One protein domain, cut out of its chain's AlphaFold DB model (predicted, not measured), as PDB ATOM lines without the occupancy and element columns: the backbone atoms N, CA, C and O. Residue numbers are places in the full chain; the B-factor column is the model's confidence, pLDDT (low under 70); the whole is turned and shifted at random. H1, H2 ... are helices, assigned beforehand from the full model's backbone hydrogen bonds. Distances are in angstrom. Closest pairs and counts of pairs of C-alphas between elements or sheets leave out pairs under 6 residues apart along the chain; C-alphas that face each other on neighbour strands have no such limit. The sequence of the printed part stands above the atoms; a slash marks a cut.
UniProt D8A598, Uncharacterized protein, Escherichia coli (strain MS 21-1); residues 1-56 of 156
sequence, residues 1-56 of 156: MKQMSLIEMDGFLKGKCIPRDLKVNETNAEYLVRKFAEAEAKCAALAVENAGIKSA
ATOM      1  N   MET A   1      48.372  51.468  43.963       56.00
ATOM      2  CA  MET A   1      47.357  50.619  43.315       56.00
ATOM      3  C   MET A   1      46.978  51.299  42.020       56.00
ATOM      4  O   MET A   1      46.378  52.364  42.074       56.00
ATOM      5  N   LYS A   2      47.411  50.748  40.882       65.88
ATOM      6  CA  LYS A   2      47.092  51.315  39.571       65.88
ATOM      7  C   LYS A   2      45.573  51.348  39.408       65.88
ATOM      8  O   LYS A   2      44.909  50.342  39.659       65.88
ATOM      9  N   GLN A   3      45.032  52.510  39.055       71.62
ATOM     10  CA  GLN A   3      43.607  52.639  38.791       71.62
ATOM     11  C   GLN A   3      43.304  51.891  37.493       71.62
ATOM     12  O   GLN A   3      43.949  52.122  36.473       71.62
ATOM     13  N   MET A   4      42.365  50.954  37.560       81.81
ATOM     14  CA  MET A   4      41.967  50.164  36.404       81.81
ATOM     15  C   MET A   4      41.305  51.085  35.377       81.81
ATOM     16  O   MET A   4      40.367  51.812  35.713       81.81
ATOM     17  N   SER A   5      41.793  51.075  34.139       84.56
ATOM     18  CA  SER A   5      41.150  51.796  33.042       84.56
ATOM     19  C   SER A   5      39.768  51.209  32.744       84.56
ATOM     20  O   SER A   5      39.467  50.066  33.095       84.56
ATOM     21  N   LEU A   6      38.921  51.964  32.040       88.62
ATOM     22  CA  LEU A   6      37.601  51.469  31.626       88.62
ATOM     23  C   LEU A   6      37.701  50.209  30.753       88.62
ATOM     24  O   LEU A   6      36.863  49.320  30.868       88.62
ATOM     25  N   ILE A   7      38.743  50.111  29.920       89.62
ATOM     26  CA  ILE A   7      38.984  48.950  29.052       89.62
ATOM     27  C   ILE A   7      39.392  47.732  29.886       89.62
ATOM     28  O   ILE A   7      38.867  46.639  29.681       89.62
ATOM     29  N   GLU A   8      40.297  47.910  30.851       88.62
ATOM     30  CA  GLU A   8      40.703  46.833  31.758       88.62
ATOM     31  C   GLU A   8      39.535  46.376  32.642       88.62
ATOM     32  O   GLU A   8      39.357  45.177  32.838       88.62
ATOM     33  N   MET A   9      38.703  47.308  33.116       90.75
ATOM     34  CA  MET A   9      37.518  47.000  33.920       90.75
ATOM     35  C   MET A   9      36.480  46.223  33.116       90.75
ATOM     36  O   MET A   9      35.979  45.205  33.586       90.75
ATOM     37  N   ASP A  10      36.192  46.642  31.884       92.31
ATOM     38  CA  ASP A  10      35.303  45.898  30.990       92.31
ATOM     39  C   ASP A  10      35.840  44.485  30.707       92.31
ATOM     40  O   ASP A  10      35.094  43.504  30.763       92.31
ATOM     41  N   GLY A  11      37.150  44.365  30.471       93.50
ATOM     42  CA  GLY A  11      37.824  43.081  30.312       93.50
ATOM     43  C   GLY A  11      37.666  42.181  31.538       93.50
ATOM     44  O   GLY A  11      37.329  41.007  31.389       93.50
ATOM     45  N   PHE A  12      37.847  42.729  32.739       92.19
ATOM     46  CA  PHE A  12      37.741  41.993  33.997       92.19
ATOM     47  C   PHE A  12      36.309  41.516  34.246       92.19
ATOM     48  O   PHE A  12      36.083  40.333  34.506       92.19
ATOM     49  N   LEU A  13      35.330  42.409  34.085       91.62
ATOM     50  CA  LEU A  13      33.912  42.096  34.273       91.62
ATOM     51  C   LEU A  13      33.409  41.047  33.270       91.62
ATOM     52  O   LEU A  13      32.521  40.264  33.596       91.62
ATOM     53  N   LYS A  14      34.002  40.987  32.072       93.50
ATOM     54  CA  LYS A  14      33.707  39.971  31.047       93.50
ATOM     55  C   LYS A  14      34.551  38.696  31.170       93.50
ATOM     56  O   LYS A  14      34.415  37.814  30.324       93.50
ATOM     57  N   GLY A  15      35.437  38.597  32.163       90.31
ATOM     58  CA  GLY A  15      36.321  37.441  32.354       90.31
ATOM     59  C   GLY A  15      37.431  37.301  31.303       90.31
ATOM     60  O   GLY A  15      37.980  36.218  31.131       90.31
ATOM     61  N   LYS A  16      37.760  38.378  30.578       92.38
ATOM     62  CA  LYS A  16      38.819  38.414  29.552       92.38
ATOM     63  C   LYS A  16      40.199  38.756  30.115       92.38
ATOM     64  O   LYS A  16      41.198  38.521  29.441       92.38
ATOM     65  N   CYS A  17      40.269  39.326  31.315       87.31
ATOM     66  CA  CYS A  17      41.523  39.590  32.013       87.31
ATOM     67  C   CYS A  17      41.379  39.344  33.520       87.31
ATOM     68  O   CYS A  17      40.273  39.332  34.060       87.31
ATOM     69  N   ILE A  18      42.516  39.134  34.187       87.50
ATOM     70  CA  ILE A  18      42.595  38.883  35.627       87.50
ATOM     71  C   ILE A  18      43.449  39.993  36.256       87.50
ATOM     72  O   ILE A  18      44.574  40.214  35.795       87.50
ATOM     73  N   PRO A  19      42.955  40.698  37.292       88.19
ATOM     74  CA  PRO A  19      43.740  41.687  38.010       88.19
ATOM     75  C   PRO A  19      44.973  41.038  38.632       88.19
ATOM     76  O   PRO A  19      44.892  39.969  39.235       88.19
ATOM     77  N   ARG A  20      46.126  41.699  38.509       85.31
ATOM     78  CA  ARG A  20      47.408  41.169  39.003       85.31
ATOM     79  C   ARG A  20      47.393  40.884  40.509       85.31
ATOM     80  O   ARG A  20      48.115  40.011  40.974       85.31
ATOM     81  N   ASP A  21      46.624  41.651  41.265       88.81
ATOM     82  CA  ASP A  21      46.531  41.592  42.721       88.81
ATOM     83  C   ASP A  21      45.270  40.864  43.221       88.81
ATOM     84  O   ASP A  21      44.863  41.042  44.377       88.81
ATOM     85  N   LEU A  22      44.658  40.049  42.355       91.62
ATOM     86  CA  LEU A  22      43.653  39.066  42.744       91.62
ATOM     87  C   LEU A  22      44.319  37.969  43.585       91.62
ATOM     88  O   LEU A  22      45.346  37.407  43.193       91.62
ATOM     89  N   LYS A  23      43.758  37.665  44.758       93.62
ATOM     90  CA  LYS A  23      44.310  36.634  45.648       93.62
ATOM     91  C   LYS A  23      43.906  35.232  45.187       93.62
ATOM     92  O   LYS A  23      42.880  35.032  44.543       93.62
ATOM     93  N   VAL A  24      44.700  34.230  45.569       93.69
ATOM     94  CA  VAL A  24      44.343  32.820  45.349       93.69
ATOM     95  C   VAL A  24      43.026  32.518  46.071       93.69
ATOM     96  O   VAL A  24      42.890  32.842  47.249       93.69
ATOM     97  N   ASN A  25      42.085  31.886  45.364       94.00
ATOM     98  CA  ASN A  25      40.723  31.573  45.823       94.00
ATOM     99  C   ASN A  25      39.823  32.791  46.120       94.00
ATOM    100  O   ASN A  25      38.772  32.616  46.724       94.00
ATOM    101  N   GLU A  26      40.200  34.000  45.697       94.81
ATOM    102  CA  GLU A  26      39.329  35.179  45.762       94.81
ATOM    103  C   GLU A  26      38.452  35.238  44.506       94.81
ATOM    104  O   GLU A  26      38.943  35.202  43.376       94.81
ATOM    105  N   THR A  27      37.138  35.315  44.693       93.81
ATOM    106  CA  THR A  27      36.184  35.519  43.599       93.81
ATOM    107  C   THR A  27      36.212  36.968  43.109       93.81
ATOM    108  O   THR A  27      36.593  37.888  43.833       93.81
ATOM    109  N   ASN A  28      35.731  37.217  41.886       91.88
ATOM    110  CA  ASN A  28      35.653  38.581  41.345       91.88
ATOM    111  C   ASN A  28      34.795  39.514  42.217       91.88
ATOM    112  O   ASN A  28      35.108  40.696  42.345       91.88
ATOM    113  N   ALA A  29      33.726  38.989  42.824       93.62
ATOM    114  CA  ALA A  29      32.871  39.752  43.727       93.62
ATOM    115  C   ALA A  29      33.617  40.124  45.017       93.62
ATOM    116  O   ALA A  29      33.614  41.289  45.405       93.62
ATOM    117  N   GLU A  30      34.307  39.164  45.639       95.06
ATOM    118  CA  GLU A  30      35.126  39.411  46.834       95.06
ATOM    119  C   GLU A  30      36.249  40.413  46.555       95.06
ATOM    120  O   GLU A  30      36.460  41.334  47.346       95.06
ATOM    121  N   TYR A  31      36.907  40.301  45.398       93.38
ATOM    122  CA  TYR A  31      37.906  41.263  44.947       93.38
ATOM    123  C   TYR A  31      37.333  42.680  44.871       93.38
ATOM    124  O   TYR A  31      37.905  43.605  45.447       93.38
ATOM    125  N   LEU A  32      36.189  42.864  44.203       92.44
ATOM    126  CA  LEU A  32      35.554  44.176  44.069       92.44
ATOM    127  C   LEU A  32      35.126  44.747  45.422       92.44
ATOM    128  O   LEU A  32      35.422  45.905  45.710       92.44
ATOM    129  N   VAL A  33      34.498  43.934  46.276       95.56
ATOM    130  CA  VAL A  33      34.109  44.337  47.637       95.56
ATOM    131  C   VAL A  33      35.329  44.799  48.429       95.56
ATOM    132  O   VAL A  33      35.298  45.865  49.041       95.56
ATOM    133  N   ARG A  34      36.438  44.054  48.364       94.75
ATOM    134  CA  ARG A  34      37.691  44.451  49.008       94.75
ATOM    135  C   ARG A  34      38.216  45.778  48.460       94.75
ATOM    136  O   ARG A  34      38.627  46.626  49.246       94.75
ATOM    137  N   LYS A  35      38.199  45.986  47.140       92.06
ATOM    138  CA  LYS A  35      38.656  47.243  46.523       92.06
ATOM    139  C   LYS A  35      37.808  48.445  46.910       92.06
ATOM    140  O   LYS A  35      38.370  49.505  47.181       92.06
ATOM    141  N   PHE A  36      36.491  48.285  46.970       93.31
ATOM    142  CA  PHE A  36      35.605  49.348  47.434       93.31
ATOM    143  C   PHE A  36      35.834  49.654  48.912       93.31
ATOM    144  O   PHE A  36      36.020  50.819  49.247       93.31
ATOM    145  N   ALA A  37      35.965  48.635  49.764       94.75
ATOM    146  CA  ALA A  37      36.279  48.831  51.179       94.75
ATOM    147  C   ALA A  37      37.638  49.530  51.392       94.75
ATOM    148  O   ALA A  37      37.750  50.440  52.211       94.75
ATOM    149  N   GLU A  38      38.674  49.159  50.629       91.75
ATOM    150  CA  GLU A  38      39.983  49.830  50.653       91.75
ATOM    151  C   GLU A  38      39.879  51.313  50.238       91.75
ATOM    152  O   GLU A  38      40.584  52.158  50.795       91.75
ATOM    153  N   ALA A  39      39.021  51.648  49.268       90.50
ATOM    154  CA  ALA A  39      38.789  53.027  48.834       90.50
ATOM    155  C   ALA A  39      37.982  53.830  49.867       90.50
ATOM    156  O   ALA A  39      38.377  54.942  50.223       90.50
ATOM    157  N   GLU A  40      36.901  53.257  50.397       93.19
ATOM    158  CA  GLU A  40      36.082  53.861  51.451       93.19
ATOM    159  C   GLU A  40      36.904  54.140  52.710       93.19
ATOM    160  O   GLU A  40      36.813  55.233  53.264       93.19
ATOM    161  N   ALA A  41      37.778  53.213  53.116       92.56
ATOM    162  CA  ALA A  41      38.665  53.402  54.261       92.56
ATOM    163  C   ALA A  41      39.612  54.603  54.083       92.56
ATOM    164  O   ALA A  41      39.816  55.371  55.024       92.56
ATOM    165  N   LYS A  42      40.161  54.813  52.877       90.81
ATOM    166  CA  LYS A  42      40.998  55.990  52.575       90.81
ATOM    167  C   LYS A  42      40.192  57.284  52.637       90.81
ATOM    168  O   LYS A  42      40.647  58.254  53.237       90.81
ATOM    169  N   CYS A  43      38.994  57.294  52.052       91.88
ATOM    170  CA  CYS A  43      38.101  58.449  52.107       91.88
ATOM    171  C   CYS A  43      37.696  58.778  53.549       91.88
ATOM    172  O   CYS A  43      37.720  59.943  53.936       91.88
ATOM    173  N   ALA A  44      37.379  57.763  54.355       94.00
ATOM    174  CA  ALA A  44      37.042  57.928  55.762       94.00
ATOM    175  C   ALA A  44      38.218  58.507  56.562       94.00
ATOM    176  O   ALA A  44      38.021  59.453  57.320       94.00
ATOM    177  N   ALA A  45      39.444  58.011  56.350       92.94
ATOM    178  CA  ALA A  45      40.638  58.543  57.007       92.94
ATOM    179  C   ALA A  45      40.877  60.027  56.668       92.94
ATOM    180  O   ALA A  45      41.054  60.844  57.569       92.94
ATOM    181  N   LEU A  46      40.788  60.402  55.385       93.75
ATOM    182  CA  LEU A  46      40.902  61.803  54.956       93.75
ATOM    183  C   LEU A  46      39.758  62.676  55.500       93.75
ATOM    184  O   LEU A  46      39.964  63.845  55.817       93.75
ATOM    185  N   ALA A  47      38.541  62.140  55.616       92.62
ATOM    186  CA  ALA A  47      37.411  62.862  56.199       92.62
ATOM    187  C   ALA A  47      37.614  63.128  57.699       92.62
ATOM    188  O   ALA A  47      37.319  64.229  58.164       92.62
ATOM    189  N   VAL A  48      38.157  62.154  58.437       93.25
ATOM    190  CA  VAL A  48      38.515  62.304  59.856       93.25
ATOM    191  C   VAL A  48      39.597  63.367  60.035       93.25
ATOM    192  O   VAL A  48      39.425  64.255  60.868       93.25
ATOM    193  N   GLU A  49      40.662  63.348  59.228       93.50
ATOM    194  CA  GLU A  49      41.694  64.398  59.262       93.50
ATOM    195  C   GLU A  49      41.109  65.778  58.971       93.50
ATOM    196  O   GLU A  49      41.342  66.721  59.724       93.50
ATOM    197  N   ASN A  50      40.281  65.895  57.931       90.69
ATOM    198  CA  ASN A  50      39.623  67.155  57.591       90.69
ATOM    199  C   ASN A  50      38.720  67.669  58.722       90.69
ATOM    200  O   ASN A  50      38.673  68.875  58.968       90.69
ATOM    201  N   ALA A  51      38.002  66.784  59.418       90.44
ATOM    202  CA  ALA A  51      37.213  67.156  60.590       90.44
ATOM    203  C   ALA A  51      38.113  67.623  61.748       90.44
ATOM    204  O   ALA A  51      37.821  68.645  62.370       90.44
ATOM    205  N   GLY A  52      39.232  66.930  61.984       87.81
ATOM    206  CA  GLY A  52      40.242  67.300  62.977       87.81
ATOM    207  C   GLY A  52      40.836  68.684  62.717       87.81
ATOM    208  O   GLY A  52      40.788  69.542  63.597       87.81
ATOM    209  N   ILE A  53      41.290  68.948  61.489       88.19
ATOM    210  CA  ILE A  53      41.820  70.255  61.070       88.19
ATOM    211  C   ILE A  53      40.774  71.354  61.275       88.19
ATOM    212  O   ILE A  53      41.088  72.399  61.838       88.19
ATOM    213  N   LYS A  54      39.517  71.122  60.876       86.31
ATOM    214  CA  LYS A  54      38.436  72.100  61.084       86.31
ATOM    215  C   LYS A  54      38.181  72.379  62.563       86.31
ATOM    216  O   LYS A  54      37.945  73.526  62.919       86.31
ATOM    217  N   SER A  55      38.246  71.359  63.419       84.50
ATOM    218  CA  SER A  55      38.067  71.523  64.869       84.50
ATOM    219  C   SER A  55      39.234  72.237  65.556       84.50
ATOM    220  O   SER A  55      39.047  72.842  66.608       84.50
ATOM    221  N   ALA A  56      40.427  72.193  64.953       81.88
ATOM    222  CA  ALA A  56      41.615  72.875  65.450       81.88
ATOM    223  C   ALA A  56      41.589  74.392  65.199       81.88
ATOM    224  O   ALA A  56      42.390  75.116  65.787       81.88
TER     225      ALA A  56
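This is residues 1 to 56 of the 156 residues of an uncharacterized protein of Escherichia coli (strain MS 21-1) (UniProt D8A598). A small compact head, residues 1 to 35, holds the short helix H1, a long loop and the first turns of H2; the rest of the long helix H2, residues 36 to 56, sticks out from it as an arm and makes the length. The printed part has 56 residues with two named helices, H1 then H2, and no named strand: all helix. It is only just extended, close to loose, with a radius of gyration of the C-alphas of 15.4 A and spans of 50 by 24 by 14 A.

H1, residues 6 to 13, and H2, residues 28 to 56, are only just apart, their closest C-alphas 8.1 A from each other. Residues 36 to 56 of H2 stand free. In H1 and H2 every O i to N i+4 pair is within hydrogen-bond range.

H1 begins at C-alpha 6 (37.601, 51.469, 31.626) and is 10.4 A long. H2 runs 42.3 A from C-alpha 28 (35.653, 38.581, 41.345) to C-alpha 56 (41.615, 72.875, 65.450).

The C-alphas of Lys 16 and Ala 56, the two farthest apart, are 49.8 A from each other. Residues 14 to 27 form a long link. The printed part has no cut. Residues 1 to 2 have pLDDT under 70.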